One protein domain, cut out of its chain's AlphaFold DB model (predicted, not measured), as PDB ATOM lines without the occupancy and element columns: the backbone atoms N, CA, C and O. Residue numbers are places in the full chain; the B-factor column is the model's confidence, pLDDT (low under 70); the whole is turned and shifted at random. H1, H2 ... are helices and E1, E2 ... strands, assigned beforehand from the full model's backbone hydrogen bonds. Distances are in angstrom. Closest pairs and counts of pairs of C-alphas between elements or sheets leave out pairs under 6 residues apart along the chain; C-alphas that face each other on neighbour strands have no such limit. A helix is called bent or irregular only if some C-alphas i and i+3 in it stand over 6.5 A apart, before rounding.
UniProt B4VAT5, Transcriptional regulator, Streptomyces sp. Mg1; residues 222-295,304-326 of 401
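What this domain is: This is residues 222 to 295 and 304 to 326 of the 401 residues of the protein "Transcriptional regulator" of Streptomyces sp. Mg1 (UniProt B4VAT5). The model is one strongly twisted sheet of five antiparallel strands, E1, E7, E6, E5 and E4 in order across it, with a small antiparallel pair of strands, E2 and E3, meeting it near the end of E5 where E2 comes close to Val 291. Two one-turn helices, H1 and H2, graze the large sheet, and loops at opposite ends, holding Gly 246 and Arg 280, make the long axis. The printed part has 97 residues, with seven named strands and two named helices in the order E1 E2 H1 E3 H2 E4 E5 E6 E7. The class is mostly strand, though under half of the residues, 44 of the 97, are in named elements. The whole is compact, with a radius of gyration of the C-alphas of 14.4 A, yet elongated in outline, spanning 48 by 26 by 26 A.

How they stand to each other: The large sheet begins with E1, residues 222 to 226, an edge strand, whose antiparallel neighbour is E7, residues 323 to 326. N 224 and O 325 are within hydrogen-bond range at 2.9 A, and the angle between the two directions is 154 degrees. E7 is in turn the antiparallel neighbour of E6, residues 307 to 312, and the two form a hairpin, with N 310 and O 324 2.8 A apart. Next to E6 is E5, residues 284 to 291, antiparallel at 155 degrees, where N 289 and O 309 are 2.8 A apart. E4, residues 270 to 274, is the other edge strand and forms a hairpin with E5, with N 272 and O 286 2.9 A apart. From edge to edge the strands' lines turn by 115 degrees, and C-alphas of the sheet lie up to 6.7 A off its best plane. In the second sheet E2, residues 231 to 234, and E3, residues 253 to 256, are antiparallel at 138 degrees, with N 232 and O 255 2.9 A apart. The closest C-alphas of E2 and E5 are those of Val 234 and Val 291, at 5.1 A, while E3 and E5 are apart. H1, residues 236 to 239, only grazes the large sheet; its closest C-alpha to E5 is that of Leu 238, 6.0 A from that of Tyr 290. H2, residues 259 to 262, also only grazes this sheet, with its residues 260 to 261, and the C-alphas of Phe 261 and Met 287 are 7.0 A apart, the closest of H2 and E5. H1 and H2 are apart. Both helices are too short for an O i to N i+4 pair, and in each the one O i to N i+3 pair is within range.

Where its parts are: E1 starts at C-alpha 222 (-37.408, -6.712, -155.989) and is 12.0 A long. E2 measures 9.9 A and H1 6.1 A, and H1 is neither bent nor irregular, but only just, by that same distance between C-alphas 236 and 239. E3 measures 10.0 A, H2 5.0 A and E4 12.2 A. E5, the longest strand, runs 21.9 A to C-alpha 291 (-25.648, -12.134, -162.911). E6 measures 16.7 A, and E7 runs 10.3 A to C-alpha 326 (-33.217, -9.985, -156.751).

The domain as a whole: The two C-alphas farthest apart, those of Gly 246 and Arg 280, are 47.9 A apart. Residues 296 to 303 are not printed, and C-alphas 295 and 304 are 8.8 A apart across this cut, which lies in the link from E5 to E6. The link from H1 to E3 is long, residues 240 to 252, with C-alphas 14 to 26 A from the mean of all C-alphas. The mean pLDDT of the printed part is 78.9, and it is under 70 at residues 239 to 251, 263 to 267, 304, 317 and 319 to 320.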
ATOM      1  N   PHE A 222     -36.526  -5.616-155.614       97.25
ATOM      2  CA  PHE A 222     -37.408  -6.712-155.989       97.25
ATOM      3  C   PHE A 222     -36.857  -8.099-155.675       97.25
ATOM      4  O   PHE A 222     -35.648  -8.303-155.549       97.25
ATOM      5  N   VAL A 223     -37.770  -9.067-155.621       97.44
ATOM      6  CA  VAL A 223     -37.519 -10.509-155.659       97.44
ATOM      7  C   VAL A 223     -38.503 -11.119-156.660       97.44
ATOM      8  O   VAL A 223     -39.695 -11.243-156.386       97.44
ATOM      9  N   VAL A 224     -38.019 -11.456-157.853       96.38
ATOM     10  CA  VAL A 224     -38.843 -11.901-158.985       96.38
ATOM     11  C   VAL A 224     -38.508 -13.348-159.319       96.38
ATOM     12  O   VAL A 224     -37.334 -13.676-159.495       96.38
ATOM     13  N   ALA A 225     -39.513 -14.216-159.405       93.94
ATOM     14  CA  ALA A 225     -39.327 -15.567-159.916       93.94
ATOM     15  C   ALA A 225     -38.994 -15.505-161.412       93.94
ATOM     16  O   ALA A 225     -39.590 -14.732-162.163       93.94
ATOM     17  N   VAL A 226     -38.019 -16.298-161.847       92.56
ATOM     18  CA  VAL A 226     -37.541 -16.305-163.234       92.56
ATOM     19  C   VAL A 226     -37.577 -17.719-163.811       92.56
ATOM     20  O   VAL A 226     -37.301 -18.687-163.096       92.56
ATOM     21  N   PRO A 227     -37.884 -17.884-165.108       90.44
ATOM     22  CA  PRO A 227     -37.842 -19.192-165.749       90.44
ATOM     23  C   PRO A 227     -36.393 -19.685-165.869       90.44
ATOM     24  O   PRO A 227     -35.466 -18.902-166.091       90.44
ATOM     25  N   SER A 228     -36.195 -21.004-165.829       88.56
ATOM     26  CA  SER A 228     -34.872 -21.623-166.003       88.56
ATOM     27  C   SER A 228     -34.201 -21.266-167.332       88.56
ATOM     28  O   SER A 228     -32.984 -21.110-167.385       88.56
ATOM     29  N   GLY A 229     -34.988 -21.080-168.395       89.06
ATOM     30  CA  GLY A 229     -34.504 -20.700-169.723       89.06
ATOM     31  C   GLY A 229     -34.134 -19.221-169.894       89.06
ATOM     32  O   GLY A 229     -33.631 -18.864-170.960       89.06
ATOM     33  N   MET A 230     -34.373 -18.356-168.894       90.31
ATOM     34  CA  MET A 230     -34.009 -16.935-168.984       90.31
ATOM     35  C   MET A 230     -32.506 -16.793-169.225       90.31
ATOM     36  O   MET A 230     -31.704 -17.346-168.476       90.31
ATOM     37  N   GLN A 231     -32.131 -16.020-170.243       90.25
ATOM     38  CA  GLN A 231     -30.731 -15.722-170.523       90.25
ATOM     39  C   GLN A 231     -30.189 -14.699-169.526       90.25
ATOM     40  O   GLN A 231     -30.811 -13.664-169.280       90.25
ATOM     41  N   VAL A 232     -29.015 -14.994-168.980       89.69
ATOM     42  CA  VAL A 232     -28.281 -14.150-168.039       89.69
ATOM     43  C   VAL A 232     -26.802 -14.127-168.408       89.69
ATOM     44  O   VAL A 232     -26.261 -15.096-168.934       89.69
ATOM     45  N   MET A 233     -26.140 -13.012-168.123       89.00
ATOM     46  CA  MET A 233     -24.703 -12.851-168.308       89.00
ATOM     47  C   MET A 233     -23.981 -13.151-166.998       89.00
ATOM     48  O   MET A 233     -24.345 -12.602-165.954       89.00
ATOM     49  N   VAL A 234     -22.936 -13.976-167.055       85.56
ATOM     50  CA  VAL A 234     -22.111 -14.329-165.893       85.56
ATOM     51  C   VAL A 234     -20.635 -14.035-166.109       85.56
ATOM     52  O   VAL A 234     -20.124 -14.119-167.223       85.56
ATOM     53  N   GLY A 235     -19.932 -13.716-165.023       79.25
ATOM     54  CA  GLY A 235     -18.496 -13.462-165.035       79.25
ATOM     55  C   GLY A 235     -17.942 -13.300-163.622       79.25
ATOM     56  O   GLY A 235     -18.629 -12.810-162.728       79.25
ATOM     57  N   ARG A 236     -16.679 -13.694-163.399       72.44
ATOM     58  CA  ARG A 236     -16.034 -13.605-162.070       72.44
ATOM     59  C   ARG A 236     -15.985 -12.168-161.538       72.44
ATOM     60  O   ARG A 236     -16.126 -11.954-160.337       72.44
ATOM     61  N   HIS A 237     -15.835 -11.198-162.437       70.00
ATOM     62  CA  HIS A 237     -15.789  -9.770-162.126       70.00
ATOM     63  C   HIS A 237     -17.121  -9.230-161.580       70.00
ATOM     64  O   HIS A 237     -17.112  -8.242-160.857       70.00
ATOM     65  N   LEU A 238     -18.253  -9.900-161.835       72.62
ATOM     66  CA  LEU A 238     -19.566  -9.477-161.326       72.62
ATOM     67  C   LEU A 238     -19.679  -9.564-159.798       72.62
ATOM     68  O   LEU A 238     -20.573  -8.956-159.218       72.62
ATOM     69  N   ARG A 239     -18.761 -10.284-159.141       62.84
ATOM     70  CA  ARG A 239     -18.630 -10.314-157.677       62.84
ATOM     71  C   ARG A 239     -18.053  -9.017-157.100       62.84
ATOM     72  O   ARG A 239     -18.235  -8.758-155.916       62.84
ATOM     73  N   VAL A 240     -17.341  -8.229-157.907       57.69
ATOM     74  CA  VAL A 240     -16.637  -7.017-157.476       57.69
ATOM     75  C   VAL A 240     -17.396  -5.802-158.004       57.69
ATOM     76  O   VAL A 240     -17.533  -5.596-159.203       57.69
ATOM     77  N   GLN A 241     -17.912  -4.984-157.089       47.81
ATOM     78  CA  GLN A 241     -18.880  -3.920-157.373       47.81
ATOM     79  C   GLN A 241     -18.332  -2.663-158.064       47.81
ATOM     80  O   GLN A 241     -19.062  -1.682-158.183       47.81
ATOM     81  N   ARG A 242     -17.075  -2.638-158.515       44.97
ATOM     82  CA  ARG A 242     -16.544  -1.456-159.203       44.97
ATOM     83  C   ARG A 242     -16.673  -1.619-160.713       44.97
ATOM     84  O   ARG A 242     -15.858  -2.336-161.293       44.97
ATOM     85  N   PRO A 243     -17.612  -0.920-161.380       45.16
ATOM     86  CA  PRO A 243     -17.355  -0.522-162.749       45.16
ATOM     87  C   PRO A 243     -16.135   0.400-162.682       45.16
ATOM     88  O   PRO A 243     -16.225   1.544-162.243       45.16
ATOM     89  N   GLN A 244     -14.955  -0.108-163.028       40.62
ATOM     90  CA  GLN A 244     -13.877   0.793-163.400       40.62
ATOM     91  C   GLN A 244     -14.376   1.474-164.673       40.62
ATOM     92  O   GLN A 244     -14.574   0.800-165.684       40.62
ATOM     93  N   ALA A 245     -14.663   2.774-164.608       41.22
ATOM     94  CA  ALA A 245     -14.917   3.554-165.808       41.22
ATOM     95  C   ALA A 245     -13.708   3.356-166.739       41.22
ATOM     96  O   ALA A 245     -12.604   3.786-166.414       41.22
ATOM     97  N   GLY A 246     -13.899   2.610-167.832       48.25
ATOM     98  CA  GLY A 246     -12.845   2.290-168.800       48.25
ATOM     99  C   GLY A 246     -11.979   1.051-168.518       48.25
ATOM    100  O   GLY A 246     -10.997   0.857-169.227       48.25
ATOM    101  N   GLY A 247     -12.300   0.201-167.534       43.78
ATOM    102  CA  GLY A 247     -11.625  -1.100-167.381       43.78
ATOM    103  C   GLY A 247     -12.196  -2.142-168.355       43.78
ATOM    104  O   GLY A 247     -13.413  -2.144-168.553       43.78
ATOM    105  N   PRO A 248     -11.384  -3.029-168.964       44.62
ATOM    106  CA  PRO A 248     -11.900  -4.041-169.882       44.62
ATOM    107  C   PRO A 248     -12.918  -4.928-169.153       44.62
ATOM    108  O   PRO A 248     -12.590  -5.558-168.145       44.62
ATOM    109  N   GLU A 249     -14.161  -4.964-169.645       57.41
ATOM    110  CA  GLU A 249     -15.154  -5.931-169.182       57.41
ATOM    111  C   GLU A 249     -14.575  -7.329-169.425       57.41
ATOM    112  O   GLU A 249     -14.398  -7.754-170.567       57.41
ATOM    113  N   GLY A 250     -14.198  -8.033-168.354       55.22
ATOM    114  CA  GLY A 250     -13.747  -9.417-168.478       55.22
ATOM    115  C   GLY A 250     -14.826 -10.252-169.182       55.22
ATOM    116  O   GLY A 250     -16.006  -9.916-169.062       55.22
ATOM    117  N   PRO A 251     -14.469 -11.339-169.887       58.75
ATOM    118  CA  PRO A 251     -15.407 -12.071-170.732       58.75
ATOM    119  C   PRO A 251     -16.656 -12.468-169.937       58.75
ATOM    120  O   PRO A 251     -16.575 -13.218-168.959       58.75
ATOM    121  N   ALA A 252     -17.799 -11.908-170.330       71.94
ATOM    122  CA  ALA A 252     -19.102 -12.265-169.797       71.94
ATOM    123  C   ALA A 252     -19.727 -13.308-170.726       71.94
ATOM    124  O   ALA A 252     -19.806 -13.105-171.936       71.94
ATOM    125  N   MET A 253     -20.163 -14.429-170.163       81.50
ATOM    126  CA  MET A 253     -20.781 -15.516-170.922       81.50
ATOM    127  C   MET A 253     -22.296 -15.461-170.753       81.50
ATOM    128  O   MET A 253     -22.783 -15.352-169.625       81.50
ATOM    129  N   ALA A 254     -23.032 -15.548-171.861       87.56
ATOM    130  CA  ALA A 254     -24.476 -15.735-171.838       87.56
ATOM    131  C   ALA A 254     -24.795 -17.202-171.527       87.56
ATOM    132  O   ALA A 254     -24.300 -18.104-172.202       87.56
ATOM    133  N   VAL A 255     -25.608 -17.437-170.503       88.38
ATOM    134  CA  VAL A 255     -26.071 -18.768-170.093       88.38
ATOM    135  C   VAL A 255     -27.548 -18.719-169.717       88.38
ATOM    136  O   VAL A 255     -28.095 -17.653-169.437       88.38
ATOM    137  N   SER A 256     -28.199 -19.880-169.647       89.88
ATOM    138  CA  SER A 256     -29.529 -19.961-169.042       89.88
ATOM    139  C   SER A 256     -29.423 -19.905-167.515       89.88
ATOM    140  O   SER A 256     -28.516 -20.498-166.924       89.88
ATOM    141  N   ALA A 257     -30.370 -19.229-166.866       89.75
ATOM    142  CA  ALA A 257     -30.429 -19.100-165.412       89.75
ATOM    143  C   ALA A 257     -30.404 -20.470-164.712       89.75
ATOM    144  O   ALA A 257     -29.726 -20.638-163.702       89.75
ATOM    145  N   GLY A 258     -31.093 -21.467-165.278       87.88
ATOM    146  CA  GLY A 258     -31.125 -22.832-164.754       87.88
ATOM    147  C   GLY A 258     -29.768 -23.529-164.771       87.88
ATOM    148  O   GLY A 258     -29.407 -24.171-163.787       87.88
ATOM    149  N   SER A 259     -28.975 -23.354-165.833       86.94
ATOM    150  CA  SER A 259     -27.690 -24.056-165.959       86.94
ATOM    151  C   SER A 259     -26.679 -23.712-164.857       86.94
ATOM    152  O   SER A 259     -25.833 -24.545-164.541       86.94
ATOM    153  N   LEU A 260     -26.806 -22.543-164.212       83.69
ATOM    154  CA  LEU A 260     -25.930 -22.106-163.114       83.69
ATOM    155  C   LEU A 260     -26.074 -22.937-161.833       83.69
ATOM    156  O   LEU A 260     -25.190 -22.893-160.975       83.69
ATOM    157  N   PHE A 261     -27.191 -23.649-161.687       82.75
ATOM    158  CA  PHE A 261     -27.482 -24.483-160.522       82.75
ATOM    159  C   PHE A 261     -27.584 -25.977-160.854       82.75
ATOM    160  O   PHE A 261     -27.737 -26.785-159.944       82.75
ATOM    161  N   GLU A 262     -27.522 -26.350-162.136       76.56
ATOM    162  CA  GLU A 262     -27.476 -27.752-162.578       76.56
ATOM    163  C   GLU A 262     -26.050 -28.286-162.598       76.56
ATOM    164  O   GLU A 262     -25.772 -29.382-162.119       76.56
ATOM    165  N   PHE A 263     -25.145 -27.483-163.142       60.38
ATOM    166  CA  PHE A 263     -23.724 -27.730-163.084       60.38
ATOM    167  C   PHE A 263     -23.238 -26.863-161.941       60.38
ATOM    168  O   PHE A 263     -23.382 -25.642-162.016       60.38
ATOM    169  N   ASP A 264     -22.718 -27.460-160.869       58.53
ATOM    170  CA  ASP A 264     -21.925 -26.713-159.901       58.53
ATOM    171  C   ASP A 264     -20.761 -26.103-160.682       58.53
ATOM    172  O   ASP A 264     -19.717 -26.724-160.871       58.53
ATOM    173  N   ALA A 265     -20.974 -24.907-161.239       51.78
ATOM    174  CA  ALA A 265     -20.049 -24.228-162.132       51.78
ATOM    175  C   ALA A 265     -18.852 -23.677-161.338       51.78
ATOM    176  O   ALA A 265     -18.379 -22.576-161.627       51.78
ATOM    177  N   GLY A 266     -18.449 -24.409-160.287       52.22
ATOM    178  CA  GLY A 266     -17.187 -24.541-159.555       52.22
ATOM    179  C   GLY A 266     -16.588 -23.290-158.936       52.22
ATOM    180  O   GLY A 266     -15.681 -23.373-158.120       52.22
ATOM    181  N   MET A 267     -17.039 -22.117-159.362       62.78
ATOM    182  CA  MET A 267     -16.395 -20.829-159.142       62.78
ATOM    183  C   MET A 267     -17.382 -19.660-159.179       62.78
ATOM    184  O   MET A 267     -17.029 -18.585-158.701       62.78
ATOM    185  N   LEU A 268     -18.589 -19.819-159.741       74.56
ATOM    186  CA  LEU A 268     -19.573 -18.731-159.869       74.56
ATOM    187  C   LEU A 268     -20.715 -18.837-158.854       74.56
ATOM    188  O   LEU A 268     -21.097 -17.816-158.277       74.56
ATOM    189  N   THR A 269     -21.162 -20.056-158.556       82.94
ATOM    190  CA  THR A 269     -22.225 -20.331-157.587       82.94
ATOM    191  C   THR A 269     -21.654 -20.472-156.175       82.94
ATOM    192  O   THR A 269     -20.618 -21.095-155.964       82.94
ATOM    193  N   ARG A 270     -22.313 -19.859-155.191       85.62
ATOM    194  CA  ARG A 270     -22.024 -19.995-153.761       85.62
ATOM    195  C   ARG A 270     -23.174 -20.728-153.088       85.62
ATOM    196  O   ARG A 270     -24.327 -20.329-153.251       85.62
ATOM    197  N   MET A 271     -22.840 -21.744-152.298       87.12
ATOM    198  CA  MET A 271     -23.774 -22.416-151.401       87.12
ATOM    199  C   MET A 271     -23.708 -21.800-150.004       87.12
ATOM    200  O   MET A 271     -22.626 -21.522-149.488       87.12
ATOM    201  N   GLU A 272     -24.869 -21.582-149.401       89.25
ATOM    202  CA  GLU A 272     -25.005 -21.047-148.048       89.25
ATOM    203  C   GLU A 272     -26.101 -21.809-147.302       89.25
ATOM    204  O   GLU A 272     -27.189 -22.037-147.836       89.25
ATOM    205  N   THR A 273     -25.820 -22.216-146.064       90.12
ATOM    206  CA  THR A 273     -26.820 -22.793-145.165       90.12
ATOM    207  C   THR A 273     -27.484 -21.665-144.390       90.12
ATOM    208  O   THR A 273     -26.853 -21.021-143.559       90.12
ATOM    209  N   VAL A 274     -28.765 -21.436-144.659       90.25
ATOM    210  CA  VAL A 274     -29.525 -20.298-144.143       90.25
ATOM    211  C   VAL A 274     -30.496 -20.780-143.071       90.25
ATOM    212  O   VAL A 274     -31.291 -21.695-143.307       90.25
ATOM    213  N   ALA A 275     -30.425 -20.176-141.885       88.12
ATOM    214  CA  ALA A 275     -31.377 -20.429-140.810       88.12
ATOM    215  C   ALA A 275     -32.726 -19.733-141.099       88.12
ATOM    216  O   ALA A 275     -32.747 -18.683-141.747       88.12
ATOM    217  N   PRO A 276     -33.863 -20.280-140.634       84.44
ATOM    218  CA  PRO A 276     -35.147 -19.588-140.698       84.44
ATOM    219  C   PRO A 276     -35.102 -18.238-139.970       84.44
ATOM    220  O   PRO A 276     -34.505 -18.130-138.900       84.44
ATOM    221  N   LEU A 277     -35.765 -17.218-140.526       82.62
ATOM    222  CA  LEU A 277     -35.774 -15.864-139.955       82.62
ATOM    223  C   LEU A 277     -36.397 -15.810-138.547       82.62
ATOM    224  O   LEU A 277     -35.971 -15.024-137.712       82.62
ATOM    225  N   ASP A 278     -37.392 -16.652-138.283       78.69
ATOM    226  CA  ASP A 278     -38.061 -16.794-136.985       78.69
ATOM    227  C   ASP A 278     -37.325 -17.747-136.025       78.69
ATOM    228  O   ASP A 278     -37.807 -18.009-134.921       78.69
ATOM    229  N   GLY A 279     -36.182 -18.301-136.447       76.94
ATOM    230  CA  GLY A 279     -35.429 -19.314-135.710       76.94
ATOM    231  C   GLY A 279     -36.145 -20.662-135.591       76.94
ATOM    232  O   GLY A 279     -35.660 -21.546-134.887       76.94
ATOM    233  N   ARG A 280     -37.295 -20.845-136.258       74.44
ATOM    234  CA  ARG A 280     -38.118 -22.054-136.162       74.44
ATOM    235  C   ARG A 280     -38.117 -22.796-137.494       74.44
ATOM    236  O   ARG A 280     -38.469 -22.264-138.540       74.44
ATOM    237  N   GLY A 281     -37.747 -24.070-137.451       77.38
ATOM    238  CA  GLY A 281     -37.737 -24.946-138.621       77.38
ATOM    239  C   GLY A 281     -36.334 -25.314-139.093       77.38
ATOM    240  O   GLY A 281     -35.337 -25.092-138.411       77.38
ATOM    241  N   ARG A 282     -36.267 -25.952-140.262       82.44
ATOM    242  CA  ARG A 282     -35.026 -26.539-140.776       82.44
ATOM    243  C   ARG A 282     -34.194 -25.496-141.515       82.44
ATOM    244  O   ARG A 282     -34.721 -24.646-142.235       82.44
ATOM    245  N   HIS A 283     -32.878 -25.604-141.362       85.50
ATOM    246  CA  HIS A 283     -31.938 -24.847-142.177       85.50
ATOM    247  C   HIS A 283     -32.137 -25.199-143.651       85.50
ATOM    248  O   HIS A 283     -32.309 -26.362-144.009       85.50
ATOM    249  N   THR A 284     -32.097 -24.187-144.508       88.38
ATOM    250  CA  THR A 284     -32.271 -24.345-145.951       88.38
ATOM    251  C   THR A 284     -30.938 -24.100-146.645       88.38
ATOM    252  O   THR A 284     -30.269 -23.110-146.363       88.38
ATOM    253  N   THR A 285     -30.530 -24.983-147.560       89.88
ATOM    254  CA  THR A 285     -29.358 -24.702-148.404       89.88
ATOM    255  C   THR A 285     -29.788 -23.849-149.592       89.88
ATOM    256  O   THR A 285     -30.643 -24.264-150.374       89.88
ATOM    257  N   VAL A 286     -29.182 -22.676-149.746       91.38
ATOM    258  CA  VAL A 286     -29.419 -21.772-150.873       91.38
ATOM    259  C   VAL A 286     -28.208 -21.770-151.790       91.38
ATOM    260  O   VAL A 286     -27.070 -21.674-151.334       91.38
ATOM    261  N   MET A 287     -28.464 -21.838-153.091       90.38
ATOM    262  CA  MET A 287     -27.468 -21.618-154.134       90.38
ATOM    263  C   MET A 287     -27.633 -20.206-154.681       90.38
ATOM    264  O   MET A 287     -28.753 -19.793-154.976       90.38
ATOM    265  N   THR A 288     -26.538 -19.457-154.804       91.56
ATOM    266  CA  THR A 288     -26.565 -18.054-155.242       91.56
ATOM    267  C   THR A 288     -25.484 -17.755-156.271       91.56
ATOM    268  O   THR A 288     -24.375 -18.267-156.166       91.56
ATOM    269  N   SER A 289     -25.787 -16.913-157.255       90.50
ATOM    270  CA  SER A 289     -24.847 -16.445-158.275       90.50
ATOM    271  C   SER A 289     -25.118 -14.976-158.608       90.50
ATOM    272  O   SER A 289     -26.254 -14.512-158.499       90.50
ATOM    273  N   TYR A 290     -24.082 -14.238-159.003       91.06
ATOM    274  CA  TYR A 290     -24.219 -12.852-159.456       91.06
ATOM    275  C   TYR A 290     -24.291 -12.811-160.974       91.06
ATOM    276  O   TYR A 290     -23.440 -13.380-161.660       91.06
ATOM    277  N   VAL A 291     -25.308 -12.131-161.489       90.50
ATOM    278  CA  VAL A 291     -25.648 -12.134-162.911       90.50
ATOM    279  C   VAL A 291     -25.993 -10.728-163.394       90.50
ATOM    280  O   VAL A 291     -26.393  -9.874-162.607       90.50
ATOM    281  N   ARG A 292     -25.887 -10.483-164.697       90.69
ATOM    282  CA  ARG A 292     -26.508  -9.326-165.367       90.69
ATOM    283  C   ARG A 292     -27.554  -9.817-166.362       90.69
ATOM    284  O   ARG A 292     -27.520 -10.975-166.778       90.69
ATOM    285  N   LEU A 293     -28.483  -8.953-166.756       87.88
ATOM    286  CA  LEU A 293     -29.383  -9.262-167.869       87.88
ATOM    287  C   LEU A 293     -28.707  -8.920-169.205       87.88
ATOM    288  O   LEU A 293     -27.996  -7.918-169.262       87.88
ATOM    289  N   PRO A 294     -28.935  -9.700-170.277       83.12
ATOM    290  CA  PRO A 294     -28.536  -9.310-171.622       83.12
ATOM    291  C   PRO A 294     -29.245  -8.013-172.026       83.12
ATOM    292  O   PRO A 294     -30.449  -7.842-171.786       83.12
ATOM    293  N   GLU A 295     -28.493  -7.105-172.635       71.38
ATOM    294  CA  GLU A 295     -28.998  -5.803-173.058       71.38
ATOM    295  C   GLU A 295     -29.822  -5.927-174.348       71.38
ATOM    296  O   GLU A 295     -29.395  -6.598-175.292       71.38
ATOM    297  N   TYR A 304     -24.775  -0.956-166.364       65.44
ATOM    298  CA  TYR A 304     -24.830  -2.376-166.047       65.44
ATOM    299  C   TYR A 304     -25.217  -2.595-164.584       65.44
ATOM    300  O   TYR A 304     -24.469  -2.238-163.670       65.44
ATOM    301  N   ARG A 305     -26.367  -3.230-164.353       81.44
ATOM    302  CA  ARG A 305     -26.795  -3.632-163.010       81.44
ATOM    303  C   ARG A 305     -26.542  -5.109-162.782       81.44
ATOM    304  O   ARG A 305     -27.006  -5.956-163.543       81.44
ATOM    305  N   THR A 306     -25.811  -5.398-161.713       89.25
ATOM    306  CA  THR A 306     -25.635  -6.756-161.209       89.25
ATOM    307  C   THR A 306     -26.811  -7.115-160.306       89.25
ATOM    308  O   THR A 306     -27.197  -6.342-159.431       89.25
ATOM    309  N   TYR A 307     -27.349  -8.309-160.518       93.25
ATOM    310  CA  TYR A 307     -28.409  -8.929-159.739       93.25
ATOM    311  C   TYR A 307     -27.895 -10.213-159.081       93.25
ATOM    312  O   TYR A 307     -26.868 -10.769-159.478       93.25
ATOM    313  N   ARG A 308     -28.633 -10.718-158.095       94.38
ATOM    314  CA  ARG A 308     -28.356 -11.986-157.412       94.38
ATOM    315  C   ARG A 308     -29.430 -12.959-157.849       94.38
ATOM    316  O   ARG A 308     -30.606 -12.770-157.549       94.38
ATOM    317  N   LEU A 309     -29.008 -13.973-158.585       94.25
ATOM    318  CA  LEU A 309     -29.817 -15.133-158.900       94.25
ATOM    319  C   LEU A 309     -29.677 -16.125-157.747       94.25
ATOM    320  O   LEU A 309     -28.562 -16.379-157.284       94.25
ATOM    321  N   PHE A 310     -30.777 -16.694-157.276       94.25
ATOM    322  CA  PHE A 310     -30.744 -17.700-156.227       94.25
ATOM    323  C   PHE A 310     -31.838 -18.749-156.381       94.25
ATOM    324  O   PHE A 310     -32.859 -18.531-157.030       94.25
ATOM    325  N   ALA A 311     -31.613 -19.895-155.750       92.88
ATOM    326  CA  ALA A 311     -32.587 -20.964-155.651       92.88
ATOM    327  C   ALA A 311     -32.393 -21.750-154.352       92.88
ATOM    328  O   ALA A 311     -31.273 -21.885-153.848       92.88
ATOM    329  N   VAL A 312     -33.486 -22.291-153.817       90.50
ATOM    330  CA  VAL A 312     -33.422 -23.261-152.719       90.50
ATOM    331  C   VAL A 312     -33.038 -24.616-153.301       90.50
ATOM    332  O   VAL A 312     -33.666 -25.082-154.252       90.50
ATOM    333  N   ARG A 313     -32.006 -25.248-152.735       84.88
ATOM    334  CA  ARG A 313     -31.599 -26.600-153.122       84.88
ATOM    335  C   ARG A 313     -32.611 -27.611-152.564       84.88
ATOM    336  O   ARG A 313     -32.807 -27.626-151.347       84.88
ATOM    337  N   PRO A 314     -33.234 -28.448-153.408       80.00
ATOM    338  CA  PRO A 314     -34.108 -29.520-152.943       80.00
ATOM    339  C   PRO A 314     -33.365 -30.516-152.039       80.00
ATOM    340  O   PRO A 314     -32.194 -30.820-152.277       80.00
ATOM    341  N   GLU A 315     -34.042 -31.041-151.011       74.56
ATOM    342  CA  GLU A 315     -33.460 -32.055-150.108       74.56
ATOM    343  C   GLU A 315     -33.183 -33.382-150.830       74.56
ATOM    344  O   GLU A 315     -32.232 -34.081-150.491       74.56
ATOM    345  N   ASP A 316     -33.970 -33.698-151.859       76.06
ATOM    346  CA  ASP A 316     -33.859 -34.916-152.669       76.06
ATOM    347  C   ASP A 316     -32.757 -34.844-153.745       76.06
ATOM    348  O   ASP A 316     -32.639 -35.744-154.575       76.06
ATOM    349  N   GLY A 317     -31.958 -33.770-153.753       66.94
ATOM    350  CA  GLY A 317     -30.871 -33.567-154.712       66.94
ATOM    351  C   GLY A 317     -31.335 -33.290-156.145       66.94
ATOM    352  O   GLY A 317     -30.500 -33.230-157.047       66.94
ATOM    353  N   ARG A 318     -32.643 -33.113-156.382       70.25
ATOM    354  CA  ARG A 318     -33.175 -32.771-157.706       70.25
ATOM    355  C   ARG A 318     -32.871 -31.318-158.077       70.25
ATOM    356  O   ARG A 318     -32.403 -30.516-157.268       70.25
ATOM    357  N   ARG A 319     -33.156 -30.970-159.335       67.75
ATOM    358  CA  ARG A 319     -33.031 -29.593-159.837       67.75
ATOM    359  C   ARG A 319     -33.952 -28.652-159.050       67.75
ATOM    360  O   ARG A 319     -35.081 -29.050-158.747       67.75
ATOM    361  N   PRO A 320     -33.521 -27.414-158.747       67.31
ATOM    362  CA  PRO A 320     -34.384 -26.445-158.089       67.31
ATOM    363  C   PRO A 320     -35.670 -26.217-158.873       67.31
ATOM    364  O   PRO A 320     -35.642 -25.985-160.080       67.31
ATOM    365  N   VAL A 321     -36.792 -26.254-158.159       71.62
ATOM    366  CA  VAL A 321     -38.127 -26.113-158.754       71.62
ATOM    367  C   VAL A 321     -38.403 -24.664-159.168       71.62
ATOM    368  O   VAL A 321     -39.157 -24.423-160.105       71.62
ATOM    369  N   GLN A 322     -37.769 -23.695-158.499       87.94
ATOM    370  CA  GLN A 322     -38.004 -22.272-158.718       87.94
ATOM    371  C   GLN A 322     -36.710 -21.472-158.569       87.94
ATOM    372  O   GLN A 322     -35.962 -21.646-157.602       87.94
ATOM    373  N   LEU A 323     -36.464 -20.585-159.532       92.50
ATOM    374  CA  LEU A 323     -35.339 -19.657-159.537       92.50
ATOM    375  C   LEU A 323     -35.840 -18.248-159.258       92.50
ATOM    376  O   LEU A 323     -36.923 -17.869-159.700       92.50
ATOM    377  N   TRP A 324     -35.018 -17.459-158.581       95.38
ATOM    378  CA  TRP A 324     -35.346 -16.100-158.182       95.38
ATOM    379  C   TRP A 324     -34.225 -15.148-158.548       95.38
ATOM    380  O   TRP A 324     -33.051 -15.461-158.365       95.38
ATOM    381  N   LEU A 325     -34.589 -13.960-159.006       95.69
ATOM    382  CA  LEU A 325     -33.681 -12.854-159.252       95.69
ATOM    383  C   LEU A 325     -34.026 -11.706-158.306       95.69
ATOM    384  O   LEU A 325     -35.189 -11.322-158.188       95.69
ATOM    385  N   THR A 326     -33.026 -11.133-157.645       96.94
ATOM    386  CA  THR A 326     -33.217  -9.985-156.751       96.94
ATOM    387  C   THR A 326     -32.211  -8.872-157.011       96.94
ATOM    388  O   THR A 326     -31.092  -9.138-157.457       96.94
TER     389      THR A 326